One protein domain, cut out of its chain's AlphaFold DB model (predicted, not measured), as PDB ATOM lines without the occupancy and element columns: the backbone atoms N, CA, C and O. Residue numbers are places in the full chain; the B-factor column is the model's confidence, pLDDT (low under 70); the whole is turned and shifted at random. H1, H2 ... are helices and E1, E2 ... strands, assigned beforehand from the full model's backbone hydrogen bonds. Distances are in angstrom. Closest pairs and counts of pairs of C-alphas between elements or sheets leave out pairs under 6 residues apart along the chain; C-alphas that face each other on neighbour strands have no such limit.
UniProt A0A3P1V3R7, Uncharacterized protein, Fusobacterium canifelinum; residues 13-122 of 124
ATOM      1  N   VAL A  13     298.626 160.686 269.424       89.56
ATOM      2  CA  VAL A  13     297.862 161.641 268.618       89.56
ATOM      3  C   VAL A  13     298.386 161.647 267.193       89.56
ATOM      4  O   VAL A  13     299.602 161.628 267.003       89.56
ATOM      5  N   ILE A  14     297.488 161.657 266.214       89.81
ATOM      6  CA  ILE A  14     297.836 161.861 264.806       89.81
ATOM      7  C   ILE A  14     298.256 163.319 264.644       89.81
ATOM      8  O   ILE A  14     297.535 164.222 265.054       89.81
ATOM      9  N   ILE A  15     299.452 163.549 264.114       91.12
ATOM     10  CA  ILE A  15     299.996 164.902 263.931       91.12
ATOM     11  C   ILE A  15     300.195 165.277 262.466       91.12
ATOM     12  O   ILE A  15     300.486 166.433 262.197       91.12
ATOM     13  N   SER A  16     300.126 164.297 261.567       90.88
ATOM     14  CA  SER A  16     300.256 164.480 260.127       90.88
ATOM     15  C   SER A  16     299.705 163.242 259.420       90.88
ATOM     16  O   SER A  16     299.851 162.116 259.926       90.88
ATOM     17  N   GLN A  17     299.096 163.452 258.259       90.56
ATOM     18  CA  GLN A  17     298.577 162.414 257.378       90.56
ATOM     19  C   GLN A  17     298.872 162.751 255.918       90.56
ATOM     20  O   GLN A  17     298.931 163.922 255.549       90.56
ATOM     21  N   GLY A  18     299.080 161.730 255.090       88.25
ATOM     22  CA  GLY A  18     299.458 161.966 253.705       88.25
ATOM     23  C   GLY A  18     299.715 160.713 252.887       88.25
ATOM     24  O   GLY A  18     299.581 159.573 253.357       88.25
ATOM     25  N   ASP A  19     300.126 160.946 251.650       88.31
ATOM     26  CA  ASP A  19     300.496 159.911 250.701       88.31
ATOM     27  C   ASP A  19     301.995 159.646 250.716       88.31
ATOM     28  O   ASP A  19     302.805 160.422 251.210       88.31
ATOM     29  N   ASP A  20     302.373 158.495 250.179       86.81
ATOM     30  CA  ASP A  20     303.759 158.213 249.852       86.81
ATOM     31  C   ASP A  20     303.846 157.551 248.478       86.81
ATOM     32  O   ASP A  20     302.826 157.290 247.828       86.81
ATOM     33  N   MET A  21     305.057 157.234 248.023       83.62
ATOM     34  CA  MET A  21     305.266 156.663 246.687       83.62
ATOM     35  C   MET A  21     304.485 155.362 246.433       83.62
ATOM     36  O   MET A  21     304.203 155.003 245.284       83.62
ATOM     37  N   TYR A  22     304.121 154.634 247.495       78.31
ATOM     38  CA  TYR A  22     303.302 153.433 247.377       78.31
ATOM     39  C   TYR A  22     301.823 153.781 247.230       78.31
ATOM     40  O   TYR A  22     301.122 153.087 246.494       78.31
ATOM     41  N   THR A  23     301.342 154.835 247.889       69.06
ATOM     42  CA  THR A  23     299.959 155.301 247.741       69.06
ATOM     43  C   THR A  23     299.713 155.940 246.378       69.06
ATOM     44  O   THR A  23     298.784 155.541 245.674       69.06
ATOM     45  N   ALA A  24     300.606 156.829 245.940       60.91
ATOM     46  CA  ALA A  24     300.457 157.582 244.694       60.91
ATOM     47  C   ALA A  24     300.411 156.693 243.432       60.91
ATOM     48  O   ALA A  24     299.786 157.036 242.433       60.91
ATOM     49  N   THR A  25     301.050 155.518 243.466       60.22
ATOM     50  CA  THR A  25     301.103 154.591 242.320       60.22
ATOM     51  C   THR A  25     299.910 153.640 242.233       60.22
ATOM     52  O   THR A  25     299.674 153.038 241.182       60.22
ATOM     53  N   LYS A  26     299.155 153.472 243.326       59.69
ATOM     54  CA  LYS A  26     297.976 152.607 243.408       59.69
ATOM     55  C   LYS A  26     297.001 153.224 244.407       59.69
ATOM     56  O   LYS A  26     297.131 152.966 245.597       59.69
ATOM     57  N   HIS A  27     295.976 153.928 243.923       57.78
ATOM     58  CA  HIS A  27     294.895 154.556 244.716       57.78
ATOM     59  C   HIS A  27     294.129 153.618 245.686       57.78
ATOM     60  O   HIS A  27     293.166 154.031 246.320       57.78
ATOM     61  N   ALA A  28     294.514 152.343 245.783       59.66
ATOM     62  CA  ALA A  28     294.010 151.365 246.742       59.66
ATOM     63  C   ALA A  28     294.902 151.215 247.992       59.66
ATOM     64  O   ALA A  28     294.559 150.447 248.892       59.66
ATOM     65  N   ASN A  29     296.065 151.871 248.041       66.12
ATOM     66  CA  ASN A  29     296.989 151.743 249.160       66.12
ATOM     67  C   ASN A  29     296.619 152.702 250.309       66.12
ATOM     68  O   ASN A  29     296.243 153.841 250.063       66.12
ATOM     69  N   PRO A  30     296.715 152.247 251.569       78.38
ATOM     70  CA  PRO A  30     296.319 153.039 252.731       78.38
ATOM     71  C   PRO A  30     297.175 154.292 252.966       78.38
ATOM     72  O   PRO A  30     298.400 154.235 252.835       78.38
ATOM     73  N   THR A  31     296.546 155.378 253.420       86.75
ATOM     74  CA  THR A  31     297.180 156.647 253.829       86.75
ATOM     75  C   THR A  31     298.214 156.425 254.934       86.75
ATOM     76  O   THR A  31     298.046 155.553 255.796       86.75
ATOM     77  N   VAL A  32     299.301 157.195 254.918       89.31
ATOM     78  CA  VAL A  32     300.316 157.207 255.979       89.31
ATOM     79  C   VAL A  32     299.852 158.118 257.112       89.31
ATOM     80  O   VAL A  32     299.450 159.247 256.868       89.31
ATOM     81  N   LEU A  33     299.945 157.641 258.355       91.12
ATOM     82  CA  LEU A  33     299.712 158.447 259.554       91.12
ATOM     83  C   LEU A  33     301.004 158.588 260.358       91.12
ATOM     84  O   LEU A  33     301.659 157.586 260.682       91.12
ATOM     85  N   VAL A  34     301.320 159.816 260.759       92.81
ATOM     86  CA  VAL A  34     302.386 160.124 261.714       92.81
ATOM     87  C   VAL A  34     301.768 160.323 263.091       92.81
ATOM     88  O   VAL A  34     300.987 161.244 263.317       92.81
ATOM     89  N   VAL A  35     302.133 159.461 264.039       91.94
ATOM     90  CA  VAL A  35     301.546 159.457 265.384       91.94
ATOM     91  C   VAL A  35     302.586 159.827 266.428       91.94
ATOM     92  O   VAL A  35     303.591 159.132 266.580       91.94
ATOM     93  N   LEU A  36     302.313 160.880 267.195       92.94
ATOM     94  CA  LEU A  36     303.123 161.324 268.322       92.94
ATOM     95  C   LEU A  36     302.611 160.712 269.627       92.94
ATOM     96  O   LEU A  36     301.466 160.918 270.030       92.94
ATOM     97  N   ASN A  37     303.488 160.021 270.348       90.50
ATOM     98  CA  ASN A  37     303.256 159.682 271.745       90.50
ATOM     99  C   ASN A  37     303.650 160.876 272.622       90.50
ATOM    100  O   ASN A  37     304.836 161.122 272.855       90.50
ATOM    101  N   LYS A  38     302.658 161.598 273.155       86.31
ATOM    102  CA  LYS A  38     302.895 162.807 273.966       86.31
ATOM    103  C   LYS A  38     303.698 162.551 275.249       86.31
ATOM    104  O   LYS A  38     304.250 163.490 275.808       86.31
ATOM    105  N   LYS A  39     303.782 161.302 275.728       86.50
ATOM    106  CA  LYS A  39     304.553 160.949 276.931       86.50
ATOM    107  C   LYS A  39     306.039 160.765 276.641       86.50
ATOM    108  O   LYS A  39     306.867 161.169 277.449       86.50
ATOM    109  N   THR A  40     306.375 160.105 275.536       87.75
ATOM    110  CA  THR A  40     307.771 159.798 275.180       87.75
ATOM    111  C   THR A  40     308.367 160.817 274.217       87.75
ATOM    112  O   THR A  40     309.581 160.826 274.038       87.75
ATOM    113  N   ASN A  41     307.530 161.672 273.619       89.12
ATOM    114  CA  ASN A  41     307.879 162.574 272.526       89.12
ATOM    115  C   ASN A  41     308.513 161.833 271.335       89.12
ATOM    116  O   ASN A  41     309.483 162.288 270.730       89.12
ATOM    117  N   LYS A  42     307.990 160.637 271.055       93.31
ATOM    118  CA  LYS A  42     308.450 159.753 269.983       93.31
ATOM    119  C   LYS A  42     307.340 159.497 268.983       93.31
ATOM    120  O   LYS A  42     306.154 159.561 269.312       93.31
ATOM    121  N   TYR A  43     307.756 159.143 267.779       93.06
ATOM    122  CA  TYR A  43     306.886 159.031 266.621       93.06
ATOM    123  C   TYR A  43     306.687 157.571 266.225       93.06
ATOM    124  O   TYR A  43     307.546 156.716 266.443       93.06
ATOM    125  N   THR A  44     305.531 157.268 265.653       92.88
ATOM    126  CA  THR A  44     305.204 155.962 265.083       92.88
ATOM    127  C   THR A  44     304.528 156.173 263.739       92.88
ATOM    128  O   THR A  44     303.618 156.992 263.642       92.88
ATOM    129  N   LEU A  45     304.962 155.427 262.723       91.69
ATOM    130  CA  LEU A  45     304.369 155.467 261.389       91.69
ATOM    131  C   LEU A  45     303.362 154.333 261.225       91.69
ATOM    132  O   LEU A  45     303.680 153.159 261.451       91.69
ATOM    133  N   LEU A  46     302.152 154.690 260.815       89.88
ATOM    134  CA  LEU A  46     301.048 153.765 260.603       89.88
ATOM    135  C   LEU A  46     300.487 153.915 259.185       89.88
ATOM    136  O   LEU A  46     300.754 154.891 258.492       89.88
ATOM    137  N   ARG A  47     299.715 152.920 258.764       86.75
ATOM    138  CA  ARG A  47     298.929 152.909 257.533       86.75
ATOM    139  C   ARG A  47     297.467 152.750 257.903       86.75
ATOM    140  O   ARG A  47     297.151 151.791 258.606       86.75
ATOM    141  N   ASN A  48     296.614 153.653 257.435       84.44
ATOM    142  CA  ASN A  48     295.170 153.596 257.645       84.44
ATOM    143  C   ASN A  48     294.464 153.201 256.350       84.44
ATOM    144  O   ASN A  48     294.466 153.948 255.375       84.44
ATOM    145  N   THR A  49     293.856 152.017 256.334       73.75
ATOM    146  CA  THR A  49     292.897 151.658 255.288       73.75
ATOM    147  C   THR A  49     291.558 152.251 255.696       73.75
ATOM    148  O   THR A  49     290.894 151.689 256.571       73.75
ATOM    149  N   ALA A  50     291.167 153.371 255.085       62.69
ATOM    150  CA  ALA A  50     289.821 153.914 255.219       62.69
ATOM    151  C   ALA A  50     288.816 152.868 254.704       62.69
ATOM    152  O   ALA A  50     288.572 152.735 253.508       62.69
ATOM    153  N   SER A  51     288.300 152.042 255.612       56.34
ATOM    154  CA  SER A  51     287.294 151.032 255.299       56.34
ATOM    155  C   SER A  51     285.922 151.619 255.613       56.34
ATOM    156  O   SER A  51     285.739 152.085 256.737       56.34
ATOM    157  N   PRO A  52     284.935 151.550 254.700       53.91
ATOM    158  CA  PRO A  52     283.563 151.983 254.984       53.91
ATOM    159  C   PRO A  52     282.897 151.153 256.096       53.91
ATOM    160  O   PRO A  52     281.851 151.528 256.617       53.91
ATOM    161  N   HIS A  53     283.508 150.027 256.474       51.47
ATOM    162  CA  HIS A  53     283.078 149.160 257.569       51.47
ATOM    163  C   HIS A  53     283.964 149.290 258.819       51.47
ATOM    164  O   HIS A  53     283.734 148.598 259.807       51.47
ATOM    165  N   GLY A  54     284.998 150.137 258.776       54.12
ATOM    166  CA  GLY A  54     285.949 150.359 259.860       54.12
ATOM    167  C   GLY A  54     285.756 151.711 260.539       54.12
ATOM    168  O   GLY A  54     285.474 152.708 259.885       54.12
ATOM    169  N   GLY A  55     285.971 151.774 261.854       57.25
ATOM    170  CA  GLY A  55     285.851 153.006 262.649       57.25
ATOM    171  C   GLY A  55     286.922 154.077 262.385       57.25
ATOM    172  O   GLY A  55     287.109 154.947 263.225       57.25
ATOM    173  N   THR A  56     287.655 154.000 261.270       66.88
ATOM    174  CA  THR A  56     288.794 154.877 260.933       66.88
ATOM    175  C   THR A  56     288.596 155.663 259.636       66.88
ATOM    176  O   THR A  56     289.552 156.231 259.108       66.88
ATOM    177  N   PHE A  57     287.362 155.691 259.116       62.09
ATOM    178  CA  PHE A  57     286.982 156.366 257.869       62.09
ATOM    179  C   PHE A  57     287.144 157.905 257.919       62.09
ATOM    180  O   PHE A  57     287.075 158.544 256.877       62.09
ATOM    181  N   TYR A  58     287.410 158.482 259.100       66.56
ATOM    182  CA  TYR A  58     287.572 159.927 259.339       66.56
ATOM    183  C   TYR A  58     288.641 160.230 260.399       66.56
ATOM    184  O   TYR A  58     288.395 161.005 261.314       66.56
ATOM    185  N   LEU A  59     289.787 159.546 260.362       77.44
ATOM    186  CA  LEU A  59     290.885 159.935 261.249       77.44
ATOM    187  C   LEU A  59     291.572 161.178 260.698       77.44
ATOM    188  O   LEU A  59     292.058 161.138 259.573       77.44
ATOM    189  N   GLU A  60     291.638 162.225 261.510       81.38
ATOM    190  CA  GLU A  60     292.223 163.515 261.153       81.38
ATOM    191  C   GLU A  60     293.391 163.882 262.077       81.38
ATOM    192  O   GLU A  60     293.647 163.268 263.125       81.38
ATOM    193  N   ASN A  61     294.122 164.927 261.695       83.62
ATOM    194  CA  ASN A  61     295.124 165.533 262.558       83.62
ATOM    195  C   ASN A  61     294.486 165.994 263.881       83.62
ATOM    196  O   ASN A  61     293.518 166.745 263.911       83.62
ATOM    197  N   GLY A  62     295.063 165.567 265.005       83.00
ATOM    198  CA  GLY A  62     294.552 165.842 266.349       83.00
ATOM    199  C   GLY A  62     293.802 164.674 266.993       83.00
ATOM    200  O   GLY A  62     293.696 164.651 268.225       83.00
ATOM    201  N   ASP A  63     293.383 163.675 266.214       84.31
ATOM    202  CA  ASP A  63     292.692 162.504 266.746       84.31
ATOM    203  C   ASP A  63     293.606 161.584 267.558       84.31
ATOM    204  O   ASP A  63     294.810 161.441 267.314       84.31
ATOM    205  N   GLU A  64     293.006 160.912 268.541       85.81
ATOM    206  CA  GLU A  64     293.681 159.918 269.367       85.81
ATOM    207  C   GLU A  64     293.568 158.517 268.759       85.81
ATOM    208  O   GLU A  64     292.477 158.004 268.499       85.81
ATOM    209  N   ILE A  65     294.714 157.850 268.603       81.56
ATOM    210  CA  ILE A  65     294.759 156.448 268.191       81.56
ATOM    211  C   ILE A  65     294.327 155.563 269.355       81.56
ATOM    212  O   ILE A  65     294.996 155.499 270.391       81.56
ATOM    213  N   GLN A  66     293.250 154.815 269.136       78.38
ATOM    214  CA  GLN A  66     292.757 153.808 270.066       78.38
ATOM    215  C   GLN A  66     293.288 152.422 269.686       78.38
ATOM    216  O   GLN A  66     293.409 152.078 268.510       78.38
ATOM    217  N   ASP A  67     293.569 151.583 270.686       74.06
ATOM    218  CA  ASP A  67     294.047 150.212 270.449       74.06
ATOM    219  C   ASP A  67     293.004 149.349 269.707       74.06
ATOM    220  O   ASP A  67     293.362 148.384 269.027       74.06
ATOM    221  N   SER A  68     291.721 149.717 269.791       71.81
ATOM    222  CA  SER A  68     290.623 149.112 269.030       71.81
ATOM    223  C   SER A  68     290.799 149.263 267.515       71.81
ATOM    224  O   SER A  68     290.380 148.382 266.779       71.81
ATOM    225  N   TYR A  69     291.497 150.288 267.019       74.62
ATOM    226  CA  TYR A  69     291.702 150.482 265.574       74.62
ATOM    227  C   TYR A  69     292.595 149.405 264.931       74.62
ATOM    228  O   TYR A  69     292.584 149.211 263.713       74.62
ATOM    229  N   PHE A  70     293.345 148.659 265.747       70.94
ATOM    230  CA  PHE A  70     294.158 147.524 265.304       70.94
ATOM    231  C   PHE A  70     293.390 146.193 265.287       70.94
ATOM    232  O   PHE A  70     293.990 145.161 264.973       70.94
ATOM    233  N   LYS A  71     292.103 146.196 265.657       70.50
ATOM    234  CA  LYS A  71     291.240 145.014 265.750       70.50
ATOM    235  C   LYS A  71     289.863 145.368 265.187       70.50
ATOM    236  O   LYS A  71     289.088 146.019 265.878       70.50
ATOM    237  N   LEU A  72     289.549 144.964 263.955       66.06
ATOM    238  CA  LEU A  72     288.210 145.178 263.402       66.06
ATOM    239  C   LEU A  72     287.346 143.917 263.586       66.06
ATOM    240  O   LEU A  72     287.468 142.979 262.792       66.06
ATOM    241  N   PRO A  73     286.465 143.863 264.600       60.31
ATOM    242  CA  PRO A  73     285.439 142.830 264.656       60.31
ATOM    243  C   PRO A  73     284.415 143.076 263.538       60.31
ATOM    244  O   PRO A  73     283.912 144.190 263.398       60.31
ATOM    245  N   ILE A  74     284.099 142.049 262.743       61.31
ATOM    246  CA  ILE A  74     283.078 142.150 261.688       61.31
ATOM    247  C   ILE A  74     281.783 141.512 262.182       61.31
ATOM    248  O   ILE A  74     281.756 140.354 262.599       61.31
ATOM    249  N   ILE A  75     280.701 142.284 262.135       61.47
ATOM    250  CA  ILE A  75     279.339 141.806 262.394       61.47
ATOM    251  C   ILE A  75     278.808 141.189 261.097       61.47
ATOM    252  O   ILE A  75     278.959 141.789 260.033       61.47
ATOM    253  N   GLY A  76     278.215 139.994 261.169       56.41
ATOM    254  CA  GLY A  76     277.664 139.310 259.998       56.41
ATOM    255  C   GLY A  76     278.698 138.856 258.961       56.41
ATOM    256  O   GLY A  76     278.389 138.858 257.772       56.41
ATOM    257  N   PHE A  77     279.919 138.491 259.382       63.19
ATOM    258  CA  PHE A  77     280.992 138.059 258.472       63.19
ATOM    259  C   PHE A  77     280.580 136.868 257.591       63.19
ATOM    260  O   PHE A  77     280.734 136.914 256.372       63.19
ATOM    261  N   ASP A  78     280.026 135.818 258.198       65.56
ATOM    262  CA  ASP A  78     279.335 134.730 257.509       65.56
ATOM    263  C   ASP A  78     278.379 134.006 258.478       65.56
ATOM    264  O   ASP A  78     278.301 134.325 259.661       65.56
ATOM    265  N   SER A  79     277.642 133.007 257.985       69.12
ATOM    266  CA  SER A  79     276.698 132.223 258.796       69.12
ATOM    267  C   SER A  79     277.351 131.234 259.771       69.12
ATOM    268  O   SER A  79     276.643 130.573 260.532       69.12
ATOM    269  N   LYS A  80     278.678 131.077 259.729       75.38
ATOM    270  CA  LYS A  80     279.445 130.117 260.535       75.38
ATOM    271  C   LYS A  80     280.190 130.780 261.690       75.38
ATOM    272  O   LYS A  80     280.602 130.074 262.610       75.38
ATOM    273  N   HIS A  81     280.345 132.098 261.663       73.62
ATOM    274  CA  HIS A  81     281.029 132.866 262.690       73.62
ATOM    275  C   HIS A  81     280.043 133.778 263.437       73.62
ATOM    276  O   HIS A  81     279.173 134.384 262.813       73.62
ATOM    277  N   PRO A  82     280.146 133.878 264.776       72.50
ATOM    278  CA  PRO A  82     279.271 134.741 265.561       72.50
ATOM    279  C   PRO A  82     279.529 136.222 265.259       72.50
ATOM    280  O   PRO A  82     280.623 136.608 264.845       72.50
ATOM    281  N   ASP A  83     278.536 137.067 265.529       66.38
ATOM    282  CA  ASP A  83     278.695 138.513 265.400       66.38
ATOM    283  C   ASP A  83     279.837 139.033 266.278       66.38
ATOM    284  O   ASP A  83     279.948 138.702 267.461       66.38
ATOM    285  N   GLY A  84     280.700 139.853 265.676       61.50
ATOM    286  CA  GLY A  84     281.903 140.354 266.333       61.50
ATOM    287  C   GLY A  84     283.093 139.394 266.272       61.50
ATOM    288  O   GLY A  84     284.066 139.595 266.998       61.50
ATOM    289  N   TYR A  85     283.040 138.370 265.412       63.56
ATOM    290  CA  TYR A  85     284.173 137.494 265.137       63.56
ATOM    291  C   TYR A  85     285.405 138.293 264.685       63.56
ATOM    292  O   TYR A  85     285.333 139.164 263.810       63.56
ATOM    293  N   ASP A  86     286.549 137.988 265.304       67.81
ATOM    294  CA  ASP A  86     287.838 138.568 264.941       67.81
ATOM    295  C   ASP A  86     288.326 137.928 263.640       67.81
ATOM    296  O   ASP A  86     288.898 136.840 263.609       67.81
ATOM    297  N   THR A  87     288.072 138.630 262.544       63.12
ATOM    298  CA  THR A  87     288.496 138.226 261.200       63.12
ATOM    299  C   THR A  87     290.000 138.403 260.973       63.12
ATOM    300  O   THR A  87     290.513 138.028 259.919       63.12
ATOM    301  N   GLY A  88     290.725 139.007 261.924       62.97
ATOM    302  CA  GLY A  88     292.116 139.417 261.759       62.97
ATOM    303  C   GLY A  88     292.300 140.644 260.858       62.97
ATOM    304  O   GLY A  88     293.442 141.056 260.627       62.97
ATOM    305  N   LEU A  89     291.209 141.239 260.359       64.50
ATOM    306  CA  LEU A  89     291.244 142.477 259.588       64.50
ATOM    307  C   LEU A  89     291.593 143.658 260.496       64.50
ATOM    308  O   LEU A  89     291.133 143.779 261.633       64.50
ATOM    309  N   LYS A  90     292.452 144.538 259.983       69.50
ATOM    310  CA  LYS A  90     292.980 145.689 260.717       69.50
ATOM    311  C   LYS A  90     292.756 146.938 259.891       69.50
ATOM    312  O   LYS A  90     293.186 146.982 258.745       69.50
ATOM    313  N   CYS A  91     292.126 147.942 260.489       74.38
ATOM    314  CA  CYS A  91     291.977 149.254 259.869       74.38
ATOM    315  C   CYS A  91     293.295 150.029 259.878       74.38
ATOM    316  O   CYS A  91     293.578 150.786 258.954       74.38
ATOM    317  N   ILE A  92     294.112 149.806 260.911       79.88
ATOM    318  CA  ILE A  92     295.436 150.401 261.038       79.88
ATOM    319  C   ILE A  92     296.498 149.321 261.194       79.88
ATOM    320  O   ILE A  92     296.374 148.393 261.999       79.88
ATOM    321  N   VAL A  93     297.590 149.467 260.450       83.62
ATOM    322  CA  VAL A  93     298.782 148.623 260.573       83.62
ATOM    323  C   VAL A  93     300.038 149.478 260.685       83.62
ATOM    324  O   VAL A  93     300.046 150.645 260.310       83.62
ATOM    325  N   TYR A  94     301.125 148.914 261.211       86.38
ATOM    326  CA  TYR A  94     302.414 149.607 261.209       86.38
ATOM    327  C   TYR A  94     302.940 149.751 259.783       86.38
ATOM    328  O   TYR A  94     302.945 148.777 259.026       86.38
ATOM    329  N   LEU A  95     303.441 150.940 259.440       88.12
ATOM    330  CA  LEU A  95     304.118 151.144 258.167       88.12
ATOM    331  C   LEU A  95     305.394 150.298 258.137       88.12
ATOM    332  O   LEU A  95     306.218 150.362 259.056       88.12
ATOM    333  N   LYS A  96     305.547 149.503 257.072       88.38
ATOM    334  CA  LYS A  96     306.735 148.686 256.824       88.38
ATOM    335  C   LYS A  96     307.456 149.182 255.575       88.38
ATOM    336  O   LYS A  96     306.903 149.116 254.485       88.38
ATOM    337  N   HIS A  97     308.704 149.602 255.736       87.88
ATOM    338  CA  HIS A  97     309.587 150.006 254.642       87.88
ATOM    339  C   HIS A  97     310.985 149.419 254.876       87.88
ATOM    340  O   HIS A  97     311.398 149.222 256.020       87.88
ATOM    341  N   ALA A  98     311.672 149.022 253.801       87.06
ATOM    342  CA  ALA A  98     312.979 148.353 253.859       87.06
ATOM    343  C   ALA A  98     313.048 147.174 254.866       87.06
ATOM    344  O   ALA A  98     314.037 146.974 255.572       87.06
ATOM    345  N   GLY A  99     311.961 146.402 254.983       85.50
ATOM    346  CA  GLY A  99     311.870 145.262 255.902       85.50
ATOM    347  C   GLY A  99     311.648 145.616 257.380       85.50
ATOM    348  O   GLY A  99     311.514 144.701 258.190       85.50
ATOM    349  N   ARG A 100     311.552 146.902 257.740       86.75
ATOM    350  CA  ARG A 100     311.439 147.389 259.124       86.75
ATOM    351  C   ARG A 100     310.122 148.115 259.370       86.75
ATOM    352  O   ARG A 100     309.554 148.706 258.458       86.75
ATOM    353  N   THR A 101     309.659 148.075 260.615       90.19
ATOM    354  CA  THR A 101     308.549 148.897 261.118       90.19
ATOM    355  C   THR A 101     309.083 150.019 261.994       90.19
ATOM    356  O   THR A 101     310.035 149.806 262.747       90.19
ATOM    357  N   TYR A 102     308.439 151.179 261.958       90.69
ATOM    358  CA  TYR A 102     308.932 152.392 262.609       90.69
ATOM    359  C   TYR A 102     308.029 152.777 263.782       90.69
ATOM    360  O   TYR A 102     307.003 153.431 263.610       90.69
ATOM    361  N   LYS A 103     308.404 152.320 264.981       92.31
ATOM    362  CA  LYS A 103     307.659 152.519 266.231       92.31
ATOM    363  C   LYS A 103     308.548 153.181 267.273       92.31
ATOM    364  O   LYS A 103     309.660 152.711 267.496       92.31
ATOM    365  N   GLU A 104     308.018 154.200 267.948       91.50
ATOM    366  CA  GLU A 104     308.717 154.944 269.006       91.50
ATOM    367  C   GLU A 104     310.121 155.407 268.552       91.50
ATOM    368  O   GLU A 104     311.126 155.213 269.247       91.50
ATOM    369  N   ILE A 105     310.180 155.996 267.357       94.50
ATOM    370  CA  ILE A 105     311.393 156.560 266.756       94.50
ATOM    371  C   ILE A 105     311.549 158.041 267.113       94.50
ATOM    372  O   ILE A 105     310.578 158.716 267.460       94.50
ATOM    373  N   ASP A 106     312.779 158.545 267.048       95.25
ATOM    374  CA  ASP A 106     313.062 159.975 267.197       95.25
ATOM    375  C   ASP A 106     312.712 160.778 265.931       95.25
ATOM    376  O   ASP A 106     312.434 160.222 264.865       95.25
ATOM    377  N   TYR A 107     312.727 162.107 266.063       93.19
ATOM    378  CA  TYR A 107     312.389 163.036 264.984       93.19
ATOM    379  C   TYR A 107     313.340 162.933 263.779       93.19
ATOM    380  O   TYR A 107     312.893 162.940 262.638       93.19
ATOM    381  N   ASN A 108     314.645 162.769 264.007       95.62
ATOM    382  CA  ASN A 108     315.616 162.673 262.911       95.62
ATOM    383  C   ASN A 108     315.386 161.411 262.070       95.62
ATOM    384  O   ASN A 108     315.461 161.438 260.841       95.62
ATOM    385  N   THR A 109     315.068 160.302 262.735       95.62
ATOM    386  CA  THR A 109     314.689 159.049 262.086       95.62
ATOM    387  C   THR A 109     313.370 159.204 261.343       95.62
ATOM    388  O   THR A 109     313.257 158.683 260.237       95.62
ATOM    389  N   LEU A 110     312.400 159.927 261.912       95.44
ATOM    390  CA  LEU A 110     311.125 160.213 261.256       95.44
ATOM    391  C   LEU A 110     311.351 160.944 259.930       95.44
ATOM    392  O   LEU A 110     310.951 160.427 258.894       95.44
ATOM    393  N   ILE A 111     312.034 162.093 259.954       96.19
ATOM    394  CA  ILE A 111     312.256 162.914 258.756       96.19
ATOM    395  C   ILE A 111     312.989 162.131 257.669       96.19
ATOM    396  O   ILE A 111     312.594 162.184 256.507       96.19
ATOM    397  N   ARG A 112     314.007 161.344 258.041       96.12
ATOM    398  CA  ARG A 112     314.708 160.491 257.076       96.12
ATOM    399  C   ARG A 112     313.757 159.498 256.409       96.12
ATOM    400  O   ARG A 112     313.748 159.399 255.193       96.12
ATOM    401  N   VAL A 113     312.952 158.784 257.194       94.56
ATOM    402  CA  VAL A 113     312.052 157.749 256.662       94.56
ATOM    403  C   VAL A 113     310.940 158.357 255.812       94.56
ATOM    404  O   VAL A 113     310.611 157.780 254.785       94.56
ATOM    405  N   LEU A 114     310.389 159.511 256.204       94.62
ATOM    406  CA  LEU A 114     309.404 160.240 255.396       94.62
ATOM    407  C   LEU A 114     309.999 160.680 254.050       94.62
ATOM    408  O   LEU A 114     309.358 160.509 253.018       94.62
ATOM    409  N   GLY A 115     311.247 161.158 254.041       94.69
ATOM    410  CA  GLY A 115     311.970 161.451 252.802       94.69
ATOM    411  C   GLY A 115     312.200 160.205 251.939       94.69
ATOM    412  O   GLY A 115     311.941 160.238 250.740       94.69
ATOM    413  N   ASP A 116     312.621 159.091 252.547       93.88
ATOM    414  CA  ASP A 116     312.902 157.827 251.844       93.88
ATOM    415  C   ASP A 116     311.658 157.244 251.148       93.88
ATOM    416  O   ASP A 116     311.774 156.611 250.097       93.88
ATOM    417  N   ILE A 117     310.468 157.435 251.729       90.88
ATOM    418  CA  ILE A 117     309.203 156.965 251.144       90.88
ATOM    419  C   ILE A 117     308.554 157.986 250.202       90.88
ATOM    420  O   ILE A 117     307.527 157.669 249.604       90.88
ATOM    421  N   GLY A 118     309.135 159.181 250.050       91.38
ATOM    422  CA  GLY A 118     308.535 160.264 249.271       91.38
ATOM    423  C   GLY A 118     307.189 160.690 249.849       91.38
ATOM    424  O   GLY A 118     306.199 160.718 249.127       91.38
ATOM    425  N   TYR A 119     307.143 160.902 251.164       92.50
ATOM    426  CA  TYR A 119     305.931 161.319 251.856       92.50
ATOM    427  C   TYR A 119     305.517 162.731 251.441       92.50
ATOM    428  O   TYR A 119     306.325 163.659 251.499       92.50
ATOM    429  N   GLU A 120     304.243 162.877 251.106       91.56
ATOM    430  CA  GLU A 120     303.583 164.140 250.807       91.56
ATOM    431  C   GLU A 120     302.389 164.279 251.751       91.56
ATOM    432  O   GLU A 120     301.446 163.487 251.713       91.56
ATOM    433  N   GLU A 121     302.471 165.258 252.649       89.31
ATOM    434  CA  GLU A 121     301.397 165.575 253.585       89.31
ATOM    435  C   GLU A 121     300.177 166.108 252.827       89.31
ATOM    436  O   GLU A 121     300.319 166.876 251.874       89.31
ATOM    437  N   TYR A 122     298.980 165.706 253.251       86.31
ATOM    438  CA  TYR A 122     297.759 166.328 252.759       86.31
ATOM    439  C   TYR A 122     297.673 167.761 253.284       86.31
ATOM    440  O   TYR A 122     297.803 168.010 254.482       86.31
TER     441      TYR A 122
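This is residues 13 to 122 of the 124 residues of an uncharacterized protein of Fusobacterium canifelinum (UniProt A0A3P1V3R7). With little regular structure, a small, strongly twisted antiparallel sheet, E1 E2 E3 E4, has helix H3 over it, and residues 71 to 91 make a long looped arm. The 110 printed residues run E1 H1 E2 E3 H2 E4 H3, mixed in class, with 43 in named elements. The whole is compact, radius of gyration of the C-alphas 15.0 A, spanning 49 by 35 by 26 A.

Within hydrogen-bond range, N 15 of E1 (13 to 19) is 2.9 A from O 34 of E2 (31 to 37). The hairpin E2 and E3 (42 to 48) has N 33 and O 46 at 2.9 A; E3 and E4 (92 to 94) have N 47 and O 93 at 2.8 A. H1 (21 to 25) and H2 (67 to 70) only graze the sheet. H3 (107 to 116) runs along E3, height 9.7 A, the closest C-alphas, Tyr 43 and Leu 110, 6.9 A apart. Every O i to N i+4 pair is within hydrogen-bond range in H3; H1 has 0 of 1, and 0 of 2 O i to N i+3; H2 is too short.

E1, 18.2 A, begins at C-alpha 13 (297.862, 161.641, 268.618); H3, 14.1 A, ends at C-alpha 116 (312.902, 157.827, 251.844).

The printed part has no cut. Links E3 to H2, H2 to E4 and E4 to H3 are long. Confidence is under 70 at residues 23 to 29, 50 to 58, 72 to 79 and 83 to 90.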